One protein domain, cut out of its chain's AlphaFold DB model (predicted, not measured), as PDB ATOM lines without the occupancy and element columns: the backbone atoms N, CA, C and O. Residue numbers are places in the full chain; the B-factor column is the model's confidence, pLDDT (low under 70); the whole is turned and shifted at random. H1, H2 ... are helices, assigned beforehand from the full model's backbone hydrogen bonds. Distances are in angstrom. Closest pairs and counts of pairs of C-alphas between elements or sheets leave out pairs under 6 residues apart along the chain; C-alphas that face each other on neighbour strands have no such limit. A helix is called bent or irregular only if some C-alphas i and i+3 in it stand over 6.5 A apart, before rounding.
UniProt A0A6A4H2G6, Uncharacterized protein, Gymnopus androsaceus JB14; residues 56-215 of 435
ATOM      1  N   LEU A  56     239.703 226.771 177.487       30.16
ATOM      2  CA  LEU A  56     238.666 227.015 178.494       30.16
ATOM      3  C   LEU A  56     238.572 225.784 179.404       30.16
ATOM      4  O   LEU A  56     237.934 224.783 179.073       30.16
ATOM      5  N   ARG A  57     239.268 225.826 180.543       35.19
ATOM      6  CA  ARG A  57     239.151 224.799 181.573       35.19
ATOM      7  C   ARG A  57     237.845 224.997 182.330       35.19
ATOM      8  O   ARG A  57     237.379 226.113 182.537       35.19
ATOM      9  N   SER A  58     237.262 223.864 182.698       39.69
ATOM     10  CA  SER A  58     236.003 223.733 183.414       39.69
ATOM     11  C   SER A  58     235.965 224.550 184.703       39.69
ATOM     12  O   SER A  58     236.980 224.697 185.382       39.69
ATOM     13  N   PHE A  59     234.745 224.980 185.031       43.78
ATOM     14  CA  PHE A  59     234.205 225.227 186.370       43.78
ATOM     15  C   PHE A  59     235.043 224.621 187.506       43.78
ATOM     16  O   PHE A  59     235.475 223.472 187.378       43.78
ATOM     17  N   ASP A  60     235.229 225.356 188.611       47.47
ATOM     18  CA  ASP A  60     235.922 224.845 189.801       47.47
ATOM     19  C   ASP A  60     235.394 223.444 190.141       47.47
ATOM     20  O   ASP A  60     234.209 223.254 190.440       47.47
ATOM     21  N   GLY A  61     236.281 222.452 190.032       45.28
ATOM     22  CA  GLY A  61     235.936 221.048 190.192       45.28
ATOM     23  C   GLY A  61     235.340 220.750 191.563       45.28
ATOM     24  O   GLY A  61     234.537 219.829 191.669       45.28
ATOM     25  N   HIS A  62     235.655 221.543 192.591       46.41
ATOM     26  CA  HIS A  62     235.084 221.389 193.926       46.41
ATOM     27  C   HIS A  62     233.637 221.876 193.996       46.41
ATOM     28  O   HIS A  62     232.786 221.183 194.549       46.41
ATOM     29  N   ILE A  63     233.332 223.011 193.365       49.84
ATOM     30  CA  ILE A  63     231.964 223.542 193.277       49.84
ATOM     31  C   ILE A  63     231.121 222.612 192.397       49.84
ATOM     32  O   ILE A  63     229.996 222.255 192.745       49.84
ATOM     33  N   GLY A  64     231.690 222.146 191.280       49.44
ATOM     34  CA  GLY A  64     231.034 221.213 190.365       49.44
ATOM     35  C   GLY A  64     230.763 219.865 191.024       49.44
ATOM     36  O   GLY A  64     229.661 219.332 190.898       49.44
ATOM     37  N   ALA A  65     231.732 219.339 191.779       48.22
ATOM     38  CA  ALA A  65     231.578 218.106 192.542       48.22
ATOM     39  C   ALA A  65     230.518 218.242 193.638       48.22
ATOM     40  O   ALA A  65     229.708 217.336 193.795       48.22
ATOM     41  N   LEU A  66     230.468 219.369 194.352       49.41
ATOM     42  CA  LEU A  66     229.486 219.576 195.412       49.41
ATOM     43  C   LEU A  66     228.050 219.651 194.867       49.41
ATOM     44  O   LEU A  66     227.169 218.986 195.409       49.41
ATOM     45  N   PHE A  67     227.818 220.346 193.747       49.38
ATOM     46  CA  PHE A  67     226.512 220.320 193.074       49.38
ATOM     47  C   PHE A  67     226.187 218.938 192.479       49.38
ATOM     48  O   PHE A  67     225.064 218.449 192.609       49.38
ATOM     49  N   THR A  68     227.177 218.239 191.924       48.28
ATOM     50  CA  THR A  68     226.977 216.881 191.387       48.28
ATOM     51  C   THR A  68     226.620 215.877 192.489       48.28
ATOM     52  O   THR A  68     225.748 215.032 192.292       48.28
ATOM     53  N   ASN A  69     227.228 215.998 193.673       46.91
ATOM     54  CA  ASN A  69     226.958 215.142 194.832       46.91
ATOM     55  C   ASN A  69     225.518 215.273 195.351       46.91
ATOM     56  O   ASN A  69     225.009 214.346 195.978       46.91
ATOM     57  N   VAL A  70     224.841 216.386 195.050       44.41
ATOM     58  CA  VAL A  70     223.424 216.605 195.380       44.41
ATOM     59  C   VAL A  70     222.474 216.315 194.218       44.41
ATOM     60  O   VAL A  70     221.282 216.599 194.306       44.41
ATOM     61  N   GLY A  71     222.984 215.730 193.131       37.69
ATOM     62  CA  GLY A  71     222.203 215.403 191.938       37.69
ATOM     63  C   GLY A  71     221.907 216.600 191.029       37.69
ATOM     64  O   GLY A  71     221.013 216.504 190.189       37.69
ATOM     65  N   LEU A  72     222.633 217.713 191.184       38.94
ATOM     66  CA  LEU A  72     222.535 218.897 190.328       38.94
ATOM     67  C   LEU A  72     223.694 218.917 189.327       38.94
ATOM     68  O   LEU A  72     224.867 218.921 189.696       38.94
ATOM     69  N   TYR A  73     223.365 218.942 188.038       44.53
ATOM     70  CA  TYR A  73     224.350 218.951 186.960       44.53
ATOM     71  C   TYR A  73     224.550 220.373 186.435       44.53
ATOM     72  O   TYR A  73     223.588 221.053 186.087       44.53
ATOM     73  N   VAL A  74     225.809 220.806 186.343       39.53
ATOM     74  CA  VAL A  74     226.192 222.072 185.700       39.53
ATOM     75  C   VAL A  74     226.701 221.759 184.306       39.53
ATOM     76  O   VAL A  74     227.776 221.180 184.156       39.53
ATOM     77  N   THR A  75     225.942 222.122 183.278       32.81
ATOM     78  CA  THR A  75     226.386 222.005 181.885       32.81
ATOM     79  C   THR A  75     226.572 223.389 181.272       32.81
ATOM     80  O   THR A  75     225.723 224.258 181.435       32.81
ATOM     81  N   MET A  76     227.664 223.592 180.530       38.09
ATOM     82  CA  MET A  76     227.839 224.734 179.618       38.09
ATOM     83  C   MET A  76     227.913 224.235 178.163       38.09
ATOM     84  O   MET A  76     228.446 223.140 177.964       38.09
ATOM     85  N   PRO A  77     227.461 225.002 177.143       38.72
ATOM     86  CA  PRO A  77     226.857 226.331 177.180       38.72
ATOM     87  C   PRO A  77     225.374 226.304 176.764       38.72
ATOM     88  O   PRO A  77     225.018 226.322 175.591       38.72
ATOM     89  N   ASN A  78     224.524 226.263 177.776       32.25
ATOM     90  CA  ASN A  78     223.247 226.955 177.902       32.25
ATOM     91  C   ASN A  78     222.911 226.721 179.371       32.25
ATOM     92  O   ASN A  78     222.890 225.569 179.799       32.25
ATOM     93  N   MET A  79     222.755 227.780 180.162       35.75
ATOM     94  CA  MET A  79     222.446 227.707 181.598       35.75
ATOM     95  C   MET A  79     221.010 227.197 181.843       35.75
ATOM     96  O   MET A  79     220.269 227.751 182.650       35.75
ATOM     97  N   ASP A  80     220.604 226.139 181.146       35.78
ATOM     98  CA  ASP A  80     219.533 225.268 181.580       35.78
ATOM     99  C   ASP A  80     220.128 224.411 182.694       35.78
ATOM    100  O   ASP A  80     220.936 223.510 182.459       35.78
ATOM    101  N   VAL A  81     219.752 224.709 183.937       41.78
ATOM    102  CA  VAL A  81     219.922 223.741 185.018       41.78
ATOM    103  C   VAL A  81     219.051 222.554 184.634       41.78
ATOM    104  O   VAL A  81     217.826 222.598 184.769       41.78
ATOM    105  N   VAL A  82     219.671 221.511 184.077       37.25
ATOM    106  CA  VAL A  82     218.979 220.266 183.761       37.25
ATOM    107  C   VAL A  82     218.632 219.627 185.095       37.25
ATOM    108  O   VAL A  82     219.414 218.885 185.690       37.25
ATOM    109  N   HIS A  83     217.438 219.954 185.583       42.75
ATOM    110  CA  HIS A  83     216.805 219.210 186.650       42.75
ATOM    111  C   HIS A  83     216.733 217.758 186.183       42.75
ATOM    112  O   HIS A  83     216.012 217.443 185.234       42.75
ATOM    113  N   ALA A  84     217.463 216.862 186.847       40.38
ATOM    114  CA  ALA A  84     217.095 215.459 186.796       40.38
ATOM    115  C   ALA A  84     215.634 215.400 187.273       40.38
ATOM    116  O   ALA A  84     215.355 215.866 188.385       40.38
ATOM    117  N   PRO A  85     214.681 214.922 186.451       39.84
ATOM    118  CA  PRO A  85     213.304 214.826 186.884       39.84
ATOM    119  C   PRO A  85     213.296 213.881 188.078       39.84
ATOM    120  O   PRO A  85     213.544 212.683 187.929       39.84
ATOM    121  N   ILE A  86     213.022 214.405 189.272       48.38
ATOM    122  CA  ILE A  86     212.635 213.570 190.404       48.38
ATOM    123  C   ILE A  86     211.220 213.100 190.055       48.38
ATOM    124  O   ILE A  86     210.223 213.698 190.445       48.38
ATOM    125  N   ALA A  87     211.134 212.077 189.201       46.22
ATOM    126  CA  ALA A  87     209.901 211.610 188.568       46.22
ATOM    127  C   ALA A  87     208.912 210.966 189.557       46.22
ATOM    128  O   ALA A  87     207.824 210.547 189.169       46.22
ATOM    129  N   HIS A  88     209.248 210.919 190.844       50.25
ATOM    130  CA  HIS A  88     208.343 210.486 191.891       50.25
ATOM    131  C   HIS A  88     207.989 211.683 192.763       50.25
ATOM    132  O   HIS A  88     208.803 212.166 193.546       50.25
ATOM    133  N   CYS A  89     206.751 212.153 192.593       48.16
ATOM    134  CA  CYS A  89     206.094 213.140 193.441       48.16
ATOM    135  C   CYS A  89     205.986 212.593 194.869       48.16
ATOM    136  O   CYS A  89     204.941 212.103 195.290       48.16
ATOM    137  N   LEU A  90     207.082 212.657 195.617       56.41
ATOM    138  CA  LEU A  90     207.053 212.539 197.060       56.41
ATOM    139  C   LEU A  90     206.429 213.836 197.568       56.41
ATOM    140  O   LEU A  90     207.094 214.860 197.698       56.41
ATOM    141  N   THR A  91     205.133 213.791 197.853       69.25
ATOM    142  CA  THR A  91     204.371 214.849 198.538       69.25
ATOM    143  C   THR A  91     204.806 215.050 199.999       69.25
ATOM    144  O   THR A  91     204.118 215.710 200.771       69.25
ATOM    145  N   GLY A  92     205.954 214.493 200.393       79.69
ATOM    146  CA  GLY A  92     206.531 214.636 201.718       79.69
ATOM    147  C   GLY A  92     207.268 215.961 201.887       79.69
ATOM    148  O   GLY A  92     207.916 216.469 200.967       79.69
ATOM    149  N   MET A  93     207.193 216.495 203.104       88.75
ATOM    150  CA  MET A  93     208.149 217.490 203.571       88.75
ATOM    151  C   MET A  93     209.515 216.821 203.683       88.75
ATOM    152  O   MET A  93     209.641 215.758 204.291       88.75
ATOM    153  N   VAL A  94     210.527 217.428 203.082       89.69
ATOM    154  CA  VAL A  94     211.905 216.955 203.140       89.69
ATOM    155  C   VAL A  94     212.773 218.016 203.794       89.69
ATOM    156  O   VAL A  94     212.529 219.217 203.659       89.69
ATOM    157  N   HIS A  95     213.797 217.548 204.494       90.50
ATOM    158  CA  HIS A  95     214.904 218.372 204.946       90.50
ATOM    159  C   HIS A  95     216.112 218.084 204.073       90.50
ATOM    160  O   HIS A  95     216.349 216.936 203.682       90.50
ATOM    161  N   LEU A  96     216.902 219.119 203.810       91.06
ATOM    162  CA  LEU A  96     218.248 218.908 203.317       91.06
ATOM    163  C   LEU A  96     219.050 218.161 204.393       91.06
ATOM    164  O   LEU A  96     218.882 218.423 205.586       91.06
ATOM    165  N   ALA A  97     219.905 217.219 203.988       92.06
ATOM    166  CA  ALA A  97     220.770 216.528 204.939       92.06
ATOM    167  C   ALA A  97     221.587 217.569 205.741       92.06
ATOM    168  O   ALA A  97     222.183 218.451 205.119       92.06
ATOM    169  N   PRO A  98     221.647 217.494 207.086       94.81
ATOM    170  CA  PRO A  98     222.305 218.524 207.897       94.81
ATOM    171  C   PRO A  98     223.766 218.783 207.516       94.81
ATOM    172  O   PRO A  98     224.206 219.928 207.519       94.81
ATOM    173  N   SER A  99     224.506 217.735 207.135       95.31
ATOM    174  CA  SER A  99     225.889 217.854 206.658       95.31
ATOM    175  C   SER A  99     225.988 218.678 205.375       95.31
ATOM    176  O   SER A  99     226.841 219.549 205.263       95.31
ATOM    177  N   LEU A 100     225.072 218.453 204.435       91.25
ATOM    178  CA  LEU A 100     225.037 219.176 203.172       91.25
ATOM    179  C   LEU A 100     224.643 220.645 203.367       91.25
ATOM    180  O   LEU A 100     225.232 221.528 202.753       91.25
ATOM    181  N   LEU A 101     223.665 220.916 204.236       95.62
ATOM    182  CA  LEU A 101     223.296 222.288 204.584       95.62
ATOM    183  C   LEU A 101     224.479 223.039 205.209       95.62
ATOM    184  O   LEU A 101     224.719 224.193 204.861       95.62
ATOM    185  N   LEU A 102     225.234 222.374 206.091       96.06
ATOM    186  CA  LEU A 102     226.436 222.933 206.704       96.06
ATOM    187  C   LEU A 102     227.514 223.246 205.656       96.06
ATOM    188  O   LEU A 102     228.088 224.330 205.694       96.06
ATOM    189  N   GLU A 103     227.759 222.342 204.705       95.94
ATOM    190  CA  GLU A 103     228.724 222.557 203.617       95.94
ATOM    191  C   GLU A 103     228.326 223.728 202.707       95.94
ATOM    192  O   GLU A 103     229.151 224.599 202.427       95.94
ATOM    193  N   ILE A 104     227.056 223.796 202.287       95.00
ATOM    194  CA  ILE A 104     226.538 224.905 201.469       95.00
ATOM    195  C   ILE A 104     226.651 226.226 202.232       95.00
ATOM    196  O   ILE A 104     227.099 227.227 201.667       95.00
ATOM    197  N   SER A 105     226.270 226.233 203.513       97.25
ATOM    198  CA  SER A 105     226.352 227.423 204.355       97.25
ATOM    199  C   SER A 105     227.796 227.887 204.519       97.25
ATOM    200  O   SER A 105     228.075 229.063 204.302       97.25
ATOM    201  N   LEU A 106     228.726 226.977 204.823       97.19
ATOM    202  CA  LEU A 106     230.144 227.297 204.967       97.19
ATOM    203  C   LEU A 106     230.721 227.887 203.676       97.19
ATOM    204  O   LEU A 106     231.404 228.909 203.723       97.19
ATOM    205  N   MET A 107     230.419 227.280 202.526       96.75
ATOM    206  CA  MET A 107     230.878 227.759 201.223       96.75
ATOM    207  C   MET A 107     230.351 229.167 200.917       96.75
ATOM    208  O   MET A 107     231.132 230.055 200.574       96.75
ATOM    209  N   CYS A 108     229.044 229.393 201.072       96.88
ATOM    210  CA  CYS A 108     228.433 230.691 200.787       96.88
ATOM    211  C   CYS A 108     228.909 231.774 201.760       96.88
ATOM    212  O   CYS A 108     229.185 232.889 201.325       96.88
ATOM    213  N   ASN A 109     229.062 231.451 203.048       97.06
ATOM    214  CA  ASN A 109     229.572 232.384 204.052       97.06
ATOM    215  C   ASN A 109     231.025 232.763 203.759       97.06
ATOM    216  O   ASN A 109     231.342 233.945 203.710       97.06
ATOM    217  N   THR A 110     231.883 231.781 203.462       97.25
ATOM    218  CA  THR A 110     233.287 232.025 203.079       97.25
ATOM    219  C   THR A 110     233.374 232.912 201.835       97.25
ATOM    220  O   THR A 110     234.204 233.821 201.753       97.25
ATOM    221  N   PHE A 111     232.493 232.681 200.860       96.00
ATOM    222  CA  PHE A 111     232.405 233.513 199.668       96.00
ATOM    223  C   PHE A 111     231.959 234.950 200.000       96.00
ATOM    224  O   PHE A 111     232.621 235.898 199.583       96.00
ATOM    225  N   CYS A 112     230.920 235.131 200.820       96.56
ATOM    226  CA  CYS A 112     230.477 236.456 201.269       96.56
ATOM    227  C   CYS A 112     231.552 237.185 202.097       96.56
ATOM    228  O   CYS A 112     231.749 238.384 201.926       96.56
ATOM    229  N   GLU A 113     232.303 236.476 202.942       96.94
ATOM    230  CA  GLU A 113     233.450 237.029 203.675       96.94
ATOM    231  C   GLU A 113     234.583 237.465 202.743       96.94
ATOM    232  O   GLU A 113     235.286 238.435 203.026       96.94
ATOM    233  N   THR A 114     234.777 236.754 201.632       95.94
ATOM    234  CA  THR A 114     235.749 237.136 200.601       95.94
ATOM    235  C   THR A 114     235.301 238.417 199.901       95.94
ATOM    236  O   THR A 114     236.103 239.332 199.738       95.94
ATOM    237  N   ILE A 115     234.007 238.534 199.585       95.12
ATOM    238  CA  ILE A 115     233.414 239.758 199.030       95.12
ATOM    239  C   ILE A 115     233.567 240.928 200.002       95.12
ATOM    240  O   ILE A 115     233.960 242.010 199.583       95.12
ATOM    241  N   ALA A 116     233.333 240.715 201.298       95.25
ATOM    242  CA  ALA A 116     233.456 241.753 202.322       95.25
ATOM    243  C   ALA A 116     234.885 242.316 202.467       95.25
ATOM    244  O   ALA A 116     235.066 243.393 203.031       95.25
ATOM    245  N   LYS A 117     235.900 241.599 201.965       95.69
ATOM    246  CA  LYS A 117     237.307 242.037 201.943       95.69
ATOM    247  C   LYS A 117     237.676 242.822 200.680       95.69
ATOM    248  O   LYS A 117     238.815 243.282 200.586       95.69
ATOM    249  N   LEU A 118     236.764 242.966 199.715       92.75
ATOM    250  CA  LEU A 118     237.012 243.752 198.508       92.75
ATOM    251  C   LEU A 118     237.175 245.250 198.841       92.75
ATOM    252  O   LEU A 118     236.670 245.722 199.863       92.75
ATOM    253  N   PRO A 119     237.871 246.027 197.991       94.62
ATOM    254  CA  PRO A 119     238.000 247.471 198.167       94.62
ATOM    255  C   PRO A 119     236.643 248.177 198.288       94.62
ATOM    256  O   PRO A 119     235.681 247.796 197.623       94.62
ATOM    257  N   GLN A 120     236.584 249.270 199.059       93.69
ATOM    258  CA  GLN A 120     235.340 250.017 199.315       93.69
ATOM    259  C   GLN A 120     234.605 250.439 198.030       93.69
ATOM    260  O   GLN A 120     233.380 250.410 197.992       93.69
ATOM    261  N   GLU A 121     235.339 250.783 196.965       90.12
ATOM    262  CA  GLU A 121     234.759 251.109 195.653       90.12
ATOM    263  C   GLU A 121     233.935 249.951 195.065       90.12
ATOM    264  O   GLU A 121     232.921 250.187 194.417       90.12
ATOM    265  N   GLN A 122     234.362 248.705 195.297       89.56
ATOM    266  CA  GLN A 122     233.693 247.495 194.813       89.56
ATOM    267  C   GLN A 122     232.581 247.033 195.757       89.56
ATOM    268  O   GLN A 122     231.596 246.463 195.299       89.56
ATOM    269  N   LEU A 123     232.700 247.308 197.061       90.00
ATOM    270  CA  LEU A 123     231.637 247.035 198.036       90.00
ATOM    271  C   LEU A 123     230.373 247.870 197.780       90.00
ATOM    272  O   LEU A 123     229.278 247.436 198.124       90.00
ATOM    273  N   CYS A 124     230.507 249.032 197.136       91.19
ATOM    274  CA  CYS A 124     229.374 249.843 196.682       91.19
ATOM    275  C   CYS A 124     228.623 249.236 195.479       91.19
ATOM    276  O   CYS A 124     227.672 249.841 194.988       91.19
ATOM    277  N   ASP A 125     229.044 248.075 194.969       92.12
ATOM    278  CA  ASP A 125     228.326 247.385 193.908       92.12
ATOM    279  C   ASP A 125     227.019 246.771 194.447       92.12
ATOM    280  O   ASP A 125     227.004 245.788 195.199       92.12
ATOM    281  N   ASP A 126     225.892 247.357 194.035       91.75
ATOM    282  CA  ASP A 126     224.555 246.916 194.439       91.75
ATOM    283  C   ASP A 126     224.268 245.454 194.060       91.75
ATOM    284  O   ASP A 126     223.414 244.808 194.673       91.75
ATOM    285  N   PHE A 127     224.901 244.923 193.008       89.44
ATOM    286  CA  PHE A 127     224.699 243.534 192.598       89.44
ATOM    287  C   PHE A 127     225.369 242.581 193.585       89.44
ATOM    288  O   PHE A 127     224.724 241.635 194.031       89.44
ATOM    289  N   MET A 128     226.606 242.868 193.993       93.31
ATOM    290  CA  MET A 128     227.342 242.081 194.988       93.31
ATOM    291  C   MET A 128     226.617 242.031 196.333       93.31
ATOM    292  O   MET A 128     226.370 240.947 196.863       93.31
ATOM    293  N   THR A 129     226.200 243.193 196.844       94.38
ATOM    294  CA  THR A 129     225.484 243.282 198.127       94.38
ATOM    295  C   THR A 129     224.167 242.504 198.077       94.38
ATOM    296  O   THR A 129     223.893 241.668 198.940       94.38
ATOM    297  N   ARG A 130     223.371 242.690 197.011       95.31
ATOM    298  CA  ARG A 130     222.115 241.943 196.830       95.31
ATOM    299  C   ARG A 130     222.340 240.447 196.636       95.31
ATOM    300  O   ARG A 130     221.522 239.664 197.115       95.31
ATOM    301  N   GLY A 131     223.408 240.051 195.947       94.44
ATOM    302  CA  GLY A 131     223.790 238.655 195.747       94.44
ATOM    303  C   GLY A 131     224.065 237.954 197.076       94.44
ATOM    304  O   GLY A 131     223.441 236.933 197.365       94.44
ATOM    305  N   CYS A 132     224.900 238.549 197.933       96.69
ATOM    306  CA  CYS A 132     225.164 238.053 199.288       96.69
ATOM    307  C   CYS A 132     223.887 237.950 200.135       96.69
ATOM    308  O   CYS A 132     223.614 236.897 200.715       96.69
ATOM    309  N   ASP A 133     223.057 238.997 200.148       97.12
ATOM    310  CA  ASP A 133     221.786 238.992 200.881       97.12
ATOM    311  C   ASP A 133     220.842 237.880 200.403       97.12
ATOM    312  O   ASP A 133     220.110 237.274 201.190       97.12
ATOM    313  N   GLN A 134     220.805 237.624 199.093       96.50
ATOM    314  CA  GLN A 134     219.985 236.566 198.514       96.50
ATOM    315  C   GLN A 134     220.524 235.177 198.852       96.50
ATOM    316  O   GLN A 134     219.723 234.311 199.208       96.50
ATOM    317  N   LEU A 135     221.843 234.966 198.792       97.12
ATOM    318  CA  LEU A 135     222.472 233.713 199.222       97.12
ATOM    319  C   LEU A 135     222.092 233.384 200.663       97.12
ATOM    320  O   LEU A 135     221.594 232.289 200.925       97.12
ATOM    321  N   GLN A 136     222.219 234.359 201.564       97.81
ATOM    322  CA  GLN A 136     221.872 234.187 202.970       97.81
ATOM    323  C   GLN A 136     220.397 233.799 203.154       97.81
ATOM    324  O   GLN A 136     220.086 232.817 203.829       97.81
ATOM    325  N   LYS A 137     219.482 234.484 202.454       97.56
ATOM    326  CA  LYS A 137     218.046 234.154 202.470       97.56
ATOM    327  C   LYS A 137     217.754 232.746 201.950       97.56
ATOM    328  O   LYS A 137     216.828 232.100 202.439       97.56
ATOM    329  N   TYR A 138     218.474 232.266 200.936       97.25
ATOM    330  CA  TYR A 138     218.283 230.903 200.438       97.25
ATOM    331  C   TYR A 138     218.812 229.853 201.416       97.25
ATOM    332  O   TYR A 138     218.135 228.848 201.613       97.25
ATOM    333  N   ILE A 139     219.949 230.096 202.074       96.94
ATOM    334  CA  ILE A 139     220.490 229.204 203.112       96.94
ATOM    335  C   ILE A 139     219.508 229.085 204.281       96.94
ATOM    336  O   ILE A 139     219.170 227.975 204.690       96.94
ATOM    337  N   GLU A 140     218.984 230.214 204.764       97.19
ATOM    338  CA  GLU A 140     217.961 230.242 205.815       97.19
ATOM    339  C   GLU A 140     216.725 229.437 205.405       97.19
ATOM    340  O   GLU A 140     216.262 228.573 206.147       97.19
ATOM    341  N   ARG A 141     216.230 229.628 204.178       96.19
ATOM    342  CA  ARG A 141     215.061 228.896 203.669       96.19
ATOM    343  C   ARG A 141     215.297 227.397 203.491       96.19
ATOM    344  O   ARG A 141     214.348 226.637 203.659       96.19
ATOM    345  N   LEU A 142     216.516 226.980 203.146       95.62
ATOM    346  CA  LEU A 142     216.894 225.568 203.009       95.62
ATOM    347  C   LEU A 142     217.005 224.852 204.364       95.62
ATOM    348  O   LEU A 142     216.974 223.621 204.401       95.62
ATOM    349  N   SER A 143     217.112 225.600 205.466       95.06
ATOM    350  CA  SER A 143     217.078 225.039 206.823       95.06
ATOM    351  C   SER A 143     215.673 224.606 207.262       95.06
ATOM    352  O   SER A 143     215.523 223.756 208.143       95.06
ATOM    353  N   GLU A 144     214.634 225.140 206.617       95.88
ATOM    354  CA  GLU A 144     213.240 224.849 206.936       95.88
ATOM    355  C   GLU A 144     212.730 223.604 206.181       95.88
ATOM    356  O   GLU A 144     212.987 223.456 204.983       95.88
ATOM    357  N   PRO A 145     211.938 222.727 206.827       93.06
ATOM    358  CA  PRO A 145     211.258 221.643 206.127       93.06
ATOM    359  C   PRO A 145     210.272 222.186 205.094       93.06
ATOM    360  O   PRO A 145     209.386 222.979 205.421       93.06
ATOM    361  N   ARG A 146     210.392 221.731 203.845       93.81
ATOM    362  CA  ARG A 146     209.529 222.150 202.729       93.81
ATOM    363  C   ARG A 146     209.250 220.979 201.792       93.81
ATOM    364  O   ARG A 146     209.861 219.919 201.893       93.81
ATOM    365  N   ALA A 147     208.318 221.158 200.860       92.81
ATOM    366  CA  ALA A 147     208.073 220.168 199.816       92.81
ATOM    367  C   ALA A 147     209.328 219.959 198.942       92.81
ATOM    368  O   ALA A 147     210.066 220.907 198.662       92.81
ATOM    369  N   CYS A 148     209.559 218.724 198.486       88.56
ATOM    370  CA  CYS A 148     210.770 218.336 197.748       88.56
ATOM    371  C   CYS A 148     211.042 219.190 196.496       88.56
ATOM    372  O   CYS A 148     212.180 219.598 196.251       88.56
ATOM    373  N   ASN A 149     209.999 219.539 195.741       87.56
ATOM    374  CA  ASN A 149     210.101 220.427 194.582       87.56
ATOM    375  C   ASN A 149     210.528 221.857 194.960       87.56
ATOM    376  O   ASN A 149     211.246 222.499 194.199       87.56
ATOM    377  N   ILE A 150     210.127 222.348 196.137       91.69
ATOM    378  CA  ILE A 150     210.505 223.678 196.628       91.69
ATOM    379  C   ILE A 150     211.970 223.699 197.066       91.69
ATOM    380  O   ILE A 150     212.683 224.623 196.688       91.69
ATOM    381  N   VAL A 151     212.435 222.680 197.797       91.56
ATOM    382  CA  VAL A 151     213.856 222.558 198.184       91.56
ATOM    383  C   VAL A 151     214.744 222.468 196.941       91.56
ATOM    384  O   VAL A 151     215.749 223.165 196.837       91.56
ATOM    385  N   SER A 152     214.322 221.672 195.957       88.69
ATOM    386  CA  SER A 152     215.004 221.529 194.666       88.69
ATOM    387  C   SER A 152     215.113 222.864 193.919       88.69
ATOM    388  O   SER A 152     216.200 223.251 193.495       88.69
ATOM    389  N   LEU A 153     214.008 223.610 193.820       90.81
ATOM    390  CA  LEU A 153     213.998 224.942 193.215       90.81
ATOM    391  C   LEU A 153     214.898 225.925 193.979       90.81
ATOM    392  O   LEU A 153     215.622 226.699 193.363       90.81
ATOM    393  N   GLN A 154     214.875 225.894 195.315       94.12
ATOM    394  CA  GLN A 154     215.711 226.755 196.153       94.12
ATOM    395  C   GLN A 154     217.203 226.473 195.971       94.12
ATOM    396  O   GLN A 154     217.970 227.427 195.883       94.12
ATOM    397  N   LEU A 155     217.611 225.204 195.860       91.88
ATOM    398  CA  LEU A 155     218.998 224.840 195.554       91.88
ATOM    399  C   LEU A 155     219.424 225.360 194.179       91.88
ATOM    400  O   LEU A 155     220.485 225.965 194.060       91.88
ATOM    401  N   THR A 156     218.575 225.193 193.162       87.38
ATOM    402  CA  THR A 156     218.818 225.721 191.813       87.38
ATOM    403  C   THR A 156     218.953 227.249 191.816       87.38
ATOM    404  O   THR A 156     219.857 227.801 191.188       87.38
ATOM    405  N   CYS A 157     218.096 227.957 192.560       92.38
ATOM    406  CA  CYS A 157     218.210 229.406 192.715       92.38
ATOM    407  C   CYS A 157     219.482 229.814 193.470       92.38
ATOM    408  O   CYS A 157     220.169 230.728 193.023       92.38
ATOM    409  N   LEU A 158     219.819 229.139 194.575       94.88
ATOM    410  CA  LEU A 158     221.041 229.397 195.340       94.88
ATOM    411  C   LEU A 158     222.274 229.227 194.454       94.88
ATOM    412  O   LEU A 158     223.129 230.107 194.418       94.88
ATOM    413  N   GLN A 159     222.333 228.131 193.698       91.19
ATOM    414  CA  GLN A 159     223.407 227.856 192.754       91.19
ATOM    415  C   GLN A 159     223.554 228.973 191.724       91.19
ATOM    416  O   GLN A 159     224.658 229.459 191.488       91.19
ATOM    417  N   ARG A 160     222.441 229.400 191.123       88.12
ATOM    418  CA  ARG A 160     222.442 230.487 190.145       88.12
ATOM    419  C   ARG A 160     222.984 231.784 190.746       88.12
ATOM    420  O   ARG A 160     223.918 232.348 190.186       88.12
ATOM    421  N   ILE A 161     222.441 232.224 191.884       92.25
ATOM    422  CA  ILE A 161     222.878 233.466 192.539       92.25
ATOM    423  C   ILE A 161     224.349 233.382 192.945       92.25
ATOM    424  O   ILE A 161     225.084 234.352 192.766       92.25
ATOM    425  N   PHE A 162     224.802 232.225 193.436       93.44
ATOM    426  CA  PHE A 162     226.203 232.012 193.787       93.44
ATOM    427  C   PHE A 162     227.104 232.246 192.574       93.44
ATOM    428  O   PHE A 162     228.058 233.014 192.651       93.44
ATOM    429  N   LEU A 163     226.768 231.641 191.433       87.31
ATOM    430  CA  LEU A 163     227.566 231.747 190.215       87.31
ATOM    431  C   LEU A 163     227.545 233.139 189.596       87.31
ATOM    432  O   LEU A 163     228.592 233.628 189.176       87.31
ATOM    433  N   GLU A 164     226.388 233.795 189.570       86.44
ATOM    434  CA  GLU A 164     226.271 235.168 189.077       86.44
ATOM    435  C   GLU A 164     227.089 236.139 189.947       86.44
ATOM    436  O   GLU A 164     227.854 236.955 189.429       86.44
ATOM    437  N   THR A 165     226.997 236.002 191.273       90.88
ATOM    438  CA  THR A 165     227.751 236.833 192.226       90.88
ATOM    439  C   THR A 165     229.251 236.541 192.140       90.88
ATOM    440  O   THR A 165     230.066 237.463 192.149       90.88
ATOM    441  N   TYR A 166     229.642 235.273 191.992       91.19
ATOM    442  CA  TYR A 166     231.040 234.877 191.815       91.19
ATOM    443  C   TYR A 166     231.631 235.461 190.530       91.19
ATOM    444  O   TYR A 166     232.692 236.086 190.578       91.19
ATOM    445  N   ALA A 167     230.925 235.353 189.403       85.94
ATOM    446  CA  ALA A 167     231.355 235.945 188.139       85.94
ATOM    447  C   ALA A 167     231.508 237.472 188.243       85.94
ATOM    448  O   ALA A 167     232.512 238.022 187.786       85.94
ATOM    449  N   ARG A 168     230.565 238.161 188.907       89.56
ATOM    450  CA  ARG A 168     230.665 239.607 189.156       89.56
ATOM    451  C   ARG A 168     231.866 239.958 190.038       89.56
ATOM    452  O   ARG A 168     232.572 240.911 189.722       89.56
ATOM    453  N   SER A 169     232.147 239.170 191.079       91.88
ATOM    454  CA  SER A 169     233.325 239.375 191.938       91.88
ATOM    455  C   SER A 169     234.630 239.276 191.144       91.88
ATOM    456  O   SER A 169     235.461 240.180 191.200       91.88
ATOM    457  N   GLN A 170     234.763 238.237 190.310       88.56
ATOM    458  CA  GLN A 170     235.938 238.022 189.469       88.56
ATOM    459  C   GLN A 170     236.092 239.137 188.434       88.56
ATOM    460  O   GLN A 170     237.206 239.568 188.148       88.56
ATOM    461  N   TRP A 171     234.985 239.644 187.890       85.94
ATOM    462  CA  TRP A 171     235.012 240.791 186.990       85.94
ATOM    463  C   TRP A 171     235.510 242.063 187.673       85.94
ATOM    464  O   TRP A 171     236.366 242.756 187.128       85.94
ATOM    465  N   LEU A 172     234.989 242.381 188.858       89.25
ATOM    466  CA  LEU A 172     235.384 243.581 189.595       89.25
ATOM    467  C   LEU A 172     236.849 243.518 190.033       89.25
ATOM    468  O   LEU A 172     237.565 244.507 189.902       89.25
ATOM    469  N   GLU A 173     237.304 242.360 190.504       89.69
ATOM    470  CA  GLU A 173     238.674 242.169 190.977       89.69
ATOM    471  C   GLU A 173     239.681 242.153 189.822       89.69
ATOM    472  O   GLU A 173     240.701 242.839 189.877       89.69
ATOM    473  N   LYS A 174     239.386 241.401 188.756       86.75
ATOM    474  CA  LYS A 174     240.351 241.150 187.684       86.75
ATOM    475  C   LYS A 174     240.179 242.063 186.485       86.75
ATOM    476  O   LYS A 174     241.178 242.487 185.932       86.75
ATOM    477  N   TRP A 175     238.963 242.375 186.043       80.44
ATOM    478  CA  TRP A 175     238.738 243.063 184.759       80.44
ATOM    479  C   TRP A 175     238.482 244.558 184.878       80.44
ATOM    480  O   TRP A 175     238.967 245.326 184.047       80.44
ATOM    481  N   ALA A 176     237.753 244.998 185.903       84.62
ATOM    482  CA  ALA A 176     237.459 246.417 186.084       84.62
ATOM    483  C   ALA A 176     238.721 247.311 186.145       84.62
ATOM    484  O   ALA A 176     238.676 248.403 185.570       84.62
ATOM    485  N   PRO A 177     239.857 246.886 186.743       84.69
ATOM    486  CA  PRO A 177     241.100 247.656 186.689       84.69
ATOM    487  C   PRO A 177     241.649 247.817 185.264       84.69
ATOM    488  O   PRO A 177     242.050 248.917 184.892       84.69
ATOM    489  N   HIS A 178     241.596 246.763 184.442       80.44
ATOM    490  CA  HIS A 178     242.074 246.791 183.055       80.44
ATOM    491  C   HIS A 178     241.261 247.740 182.169       80.44
ATOM    492  O   HIS A 178     241.805 248.381 181.276       80.44
ATOM    493  N   LEU A 179     239.962 247.903 182.441       73.44
ATOM    494  CA  LEU A 179     239.127 248.862 181.706       73.44
ATOM    495  C   LEU A 179     239.535 250.322 181.937       73.44
ATOM    496  O   LEU A 179     239.209 251.174 181.111       73.44
ATOM    497  N   ARG A 180     240.240 250.625 183.035       78.94
ATOM    498  CA  ARG A 180     240.791 251.967 183.278       78.94
ATOM    499  C   ARG A 180     242.035 252.237 182.417       78.94
ATOM    500  O   ARG A 180     242.380 253.397 182.217       78.94
ATOM    501  N   ASP A 181     242.654 251.195 181.866       80.19
ATOM    502  CA  ASP A 181     243.889 251.247 181.084       80.19
ATOM    503  C   ASP A 181     243.625 250.905 179.602       80.19
ATOM    504  O   ASP A 181     244.047 249.896 179.042       80.19
ATOM    505  N   VAL A 182     242.840 251.777 178.964       61.47
ATOM    506  CA  VAL A 182     242.221 251.611 177.629       61.47
ATOM    507  C   VAL A 182     243.227 251.475 176.471       61.47
ATOM    508  O   VAL A 182     242.853 251.128 175.337       61.47
ATOM    509  N   ASP A 183     244.494 251.793 176.719       75.38
ATOM    510  CA  ASP A 183     245.536 251.817 175.695       75.38
ATOM    511  C   ASP A 183     246.341 250.514 175.624       75.38
ATOM    512  O   ASP A 183     247.024 250.284 174.624       75.38
ATOM    513  N   ASN A 184     246.161 249.616 176.594       73.69
ATOM    514  CA  ASN A 184     246.846 248.335 176.630       73.69
ATOM    515  C   ASN A 184     245.957 247.190 176.121       73.69
ATOM    516  O   ASN A 184     244.754 247.110 176.377       73.69
ATOM    517  N   ILE A 185     246.563 246.305 175.327       72.31
ATOM    518  CA  ILE A 185     245.962 245.026 174.946       72.31
ATOM    519  C   ILE A 185     246.261 244.065 176.092       72.31
ATOM    520  O   ILE A 185     247.428 243.825 176.394       72.31
ATOM    521  N   PHE A 186     245.216 243.532 176.715       67.81
ATOM    522  CA  PHE A 186     245.349 242.543 177.779       67.81
ATOM    523  C   PHE A 186     245.145 241.146 177.218       67.81
ATOM    524  O   PHE A 186     244.213 240.911 176.440       67.81
ATOM    525  N   ASP A 187     246.004 240.223 177.637       73.00
ATOM    526  CA  ASP A 187     245.770 238.809 177.404       73.00
ATOM    527  C   ASP A 187     244.487 238.391 178.126       73.00
ATOM    528  O   ASP A 187     244.215 238.779 179.264       73.00
ATOM    529  N   LEU A 188     243.669 237.610 177.429       66.38
ATOM    530  CA  LEU A 188     242.430 237.091 177.973       66.38
ATOM    531  C   LEU A 188     242.750 236.097 179.097       66.38
ATOM    532  O   LEU A 188     243.298 235.035 178.814       66.38
ATOM    533  N   ASP A 189     242.398 236.412 180.349       71.00
ATOM    534  CA  ASP A 189     242.533 235.457 181.458       71.00
ATOM    535  C   ASP A 189     241.469 234.344 181.317       71.00
ATOM    536  O   ASP A 189     240.277 234.607 181.531       71.00
ATOM    537  N   PRO A 190     241.861 233.094 180.982       69.19
ATOM    538  CA  PRO A 190     240.923 231.987 180.804       69.19
ATOM    539  C   PRO A 190     240.291 231.526 182.125       69.19
ATOM    540  O   PRO A 190     239.383 230.696 182.108       69.19
ATOM    541  N   HIS A 191     240.768 232.024 183.268       70.94
ATOM    542  CA  HIS A 191     240.254 231.686 184.591       70.94
ATOM    543  C   HIS A 191     239.098 232.583 185.040       70.94
ATOM    544  O   HIS A 191     238.525 232.340 186.103       70.94
ATOM    545  N   VAL A 192     238.734 233.613 184.270       68.06
ATOM    546  CA  VAL A 192     237.563 234.430 184.601       68.06
ATOM    547  C   VAL A 192     236.292 233.739 184.131       68.06
ATOM    548  O   VAL A 192     236.048 233.570 182.937       68.06
ATOM    549  N   MET A 193     235.443 233.384 185.094       71.00
ATOM    550  CA  MET A 193     234.090 232.934 184.794       71.00
ATOM    551  C   MET A 193     233.298 234.067 184.151       71.00
ATOM    552  O   MET A 193     233.201 235.158 184.706       71.00
ATOM    553  N   GLY A 194     232.696 233.773 183.004       72.19
ATOM    554  CA  GLY A 194     231.722 234.640 182.359       72.19
ATOM    555  C   GLY A 194     230.523 233.836 181.892       72.19
ATOM    556  O   GLY A 194     230.572 232.607 181.806       72.19
ATOM    557  N   ALA A 195     229.431 234.529 181.610       66.88
ATOM    558  CA  ALA A 195     228.241 233.889 181.090       66.88
ATOM    559  C   ALA A 195     228.469 233.497 179.630       66.88
ATOM    560  O   ALA A 195     228.923 234.311 178.830       66.88
ATOM    561  N   PHE A 196     228.105 232.272 179.267       62.16
ATOM    562  CA  PHE A 196     228.000 231.899 177.862       62.16
ATOM    563  C   PHE A 196     226.550 232.052 177.443       62.16
ATOM    564  O   PHE A 196     225.657 231.477 178.066       62.16
ATOM    565  N   THR A 197     226.318 232.804 176.378       66.50
ATOM    566  CA  THR A 197     224.991 232.926 175.780       66.50
ATOM    567  C   THR A 197     225.116 232.881 174.270       66.50
ATOM    568  O   THR A 197     225.951 233.567 173.689       66.50
ATOM    569  N   GLY A 198     224.294 232.053 173.627       68.06
ATOM    570  CA  GLY A 198     224.149 232.066 172.169       68.06
ATOM    571  C   GLY A 198     223.272 233.217 171.666       68.06
ATOM    572  O   GLY A 198     223.229 233.466 170.465       68.06
ATOM    573  N   ASP A 199     222.574 233.911 172.568       77.62
ATOM    574  CA  ASP A 199     221.702 235.035 172.256       77.62
ATOM    575  C   ASP A 199     222.389 236.377 172.548       77.62
ATOM    576  O   ASP A 199     222.840 236.640 173.669       77.62
ATOM    577  N   LEU A 200     222.430 237.236 171.529       73.12
ATOM    578  CA  LEU A 200     223.032 238.568 171.585       73.12
ATOM    579  C   LEU A 200     222.253 239.530 172.487       73.12
ATOM    580  O   LEU A 200     222.868 240.408 173.087       73.12
ATOM    581  N   SER A 201     220.929 239.369 172.616       76.19
ATOM    582  CA  SER A 201     220.138 240.247 173.488       76.19
ATOM    583  C   SER A 201     220.450 239.982 174.963       76.19
ATOM    584  O   SER A 201     220.810 240.896 175.705       76.19
ATOM    585  N   THR A 202     220.497 238.703 175.335       70.19
ATOM    586  CA  THR A 202     220.953 238.230 176.642       70.19
ATOM    587  C   THR A 202     222.413 238.617 176.894       70.19
ATOM    588  O   THR A 202     222.756 239.044 177.994       70.19
ATOM    589  N   ALA A 203     223.281 238.541 175.880       70.31
ATOM    590  CA  ALA A 203     224.676 238.969 175.997       70.31
ATOM    591  C   ALA A 203     224.793 240.457 176.330       70.31
ATOM    592  O   ALA A 203     225.558 240.838 177.212       70.31
ATOM    593  N   ALA A 204     224.019 241.298 175.646       69.88
ATOM    594  CA  ALA A 204     224.003 242.728 175.894       69.88
ATOM    595  C   ALA A 204     223.521 243.054 177.314       69.88
ATOM    596  O   ALA A 204     224.117 243.900 177.977       69.88
ATOM    597  N   ASP A 205     222.488 242.367 177.804       72.69
ATOM    598  CA  ASP A 205     221.969 242.584 179.156       72.69
ATOM    599  C   ASP A 205     222.953 242.123 180.236       72.69
ATOM    600  O   ASP A 205     223.223 242.866 181.179       72.69
ATOM    601  N   ILE A 206     223.572 240.954 180.063       68.00
ATOM    602  CA  ILE A 206     224.601 240.447 180.978       68.00
ATOM    603  C   ILE A 206     225.837 241.365 180.967       68.00
ATOM    604  O   ILE A 206     226.383 241.696 182.021       68.00
ATOM    605  N   PHE A 207     226.232 241.866 179.794       70.50
ATOM    606  CA  PHE A 207     227.319 242.834 179.674       70.50
ATOM    607  C   PHE A 207     226.974 244.183 180.325       70.50
ATOM    608  O   PHE A 207     227.830 244.781 180.973       70.50
ATOM    609  N   ARG A 208     225.724 244.662 180.224       67.00
ATOM    610  CA  ARG A 208     225.245 245.868 180.935       67.00
ATOM    611  C   ARG A 208     225.280 245.696 182.454       67.00
ATOM    612  O   ARG A 208     225.540 246.662 183.163       67.00
ATOM    613  N   MET A 209     225.081 244.476 182.950       61.84
ATOM    614  CA  MET A 209     225.293 244.120 184.361       61.84
ATOM    615  C   MET A 209     226.786 244.008 184.722       61.84
ATOM    616  O   MET A 209     227.136 243.743 185.870       61.84
ATOM    617  N   GLY A 210     227.674 244.216 183.743       62.59
ATOM    618  CA  GLY A 210     229.120 244.081 183.839       62.59
ATOM    619  C   GLY A 210     229.546 242.676 184.248       62.59
ATOM    620  O   GLY A 210     230.468 242.505 185.039       62.59
ATOM    621  N   ILE A 211     228.835 241.672 183.751       65.38
ATOM    622  CA  ILE A 211     229.266 240.285 183.812       65.38
ATOM    623  C   ILE A 211     229.965 239.992 182.473       65.38
ATOM    624  O   ILE A 211     229.418 240.325 181.417       65.38
ATOM    625  N   PRO A 212     231.169 239.395 182.477       64.62
ATOM    626  CA  PRO A 212     231.858 239.016 181.251       64.62
ATOM    627  C   PRO A 212     230.988 238.041 180.467       64.62
ATOM    628  O   PRO A 212     230.486 237.065 181.026       64.62
ATOM    629  N   VAL A 213     230.808 238.306 179.175       69.94
ATOM    630  CA  VAL A 213     230.039 237.438 178.284       69.94
ATOM    631  C   VAL A 213     230.949 236.803 177.256       69.94
ATOM    632  O   VAL A 213     231.679 237.484 176.539       69.94
ATOM    633  N   TRP A 214     230.827 235.490 177.141       66.25
ATOM    634  CA  TRP A 214     231.409 234.692 176.083       66.25
ATOM    635  C   TRP A 214     230.312 234.381 175.065       66.25
ATOM    636  O   TRP A 214     229.327 233.717 175.382       66.25
ATOM    637  N   LEU A 215     230.467 234.871 173.837       61.84
ATOM    638  CA  LEU A 215     229.598 234.515 172.715       61.84
ATOM    639  C   LEU A 215     230.213 233.298 172.004       61.84
ATOM    640  O   LEU A 215     231.168 233.474 171.241       61.84
TER     641      LEU A 215
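This is residues 56 to 215 of the 435 residues of an uncharacterized protein of Gymnopus androsaceus JB14 (UniProt A0A6A4H2G6). Three long helices, H2, H4 and H5, make an up-and-down bundle, each running against the one before it, with little H3 at the turn between H2 and H4. Short H1 and H6 stand off the bundle on long links, and residues 179 to 185 stick out at one end. The printed part has 160 residues with six named helices, H1 to H6 in order, and no named strand: all helix. It is compact, with a radius of gyration of the C-alphas of 17.2 A, but elongated, spanning 60 by 34 by 26 A.

H1, residues 61 to 69, is near H2, residues 98 to 116, and H5, residues 148 to 179. H2 touches H4, residues 126 to 143, at a shallow tilt of 15 degrees, opposite ways; the closest C-alphas, of Cys 112 and Cys 132, are 5.9 A apart. H4 and H5 form a helical hairpin at 25 degrees, closest at the C-alphas of Gly 131 and Thr 165, 5.6 A. H3, residues 120 to 123, is close to but not clearly touching H5, with the C-alphas of Gln 122 and Leu 172 6.7 A apart. H6, residues 200 to 208, is apart from H5. Every O i to N i+4 pair is within hydrogen-bond range in H1, H2, H4 and H6, and 25 of 28 in H5; H3 is too short for one.

H1 begins at C-alpha 61 (235.936, 221.048, 190.192). H2 measures 26.4 A, H4 26.2 A and H5 44.6 A. H5 has a kink of 41 degrees near residue 173 and is only just irregular, with C-alphas 174 and 177 6.6 A apart. H6 ends at C-alpha 208 (225.245, 245.868, 180.935).

The C-alphas of Thr 91 and Asp 183 are farthest apart, 59.9 A. The printed part has no cut. The links H1 to H2 and H5 to H6 are long. Mean pLDDT of the printed part is 76.1; 55 residues, among them 56 to 91, are under 70.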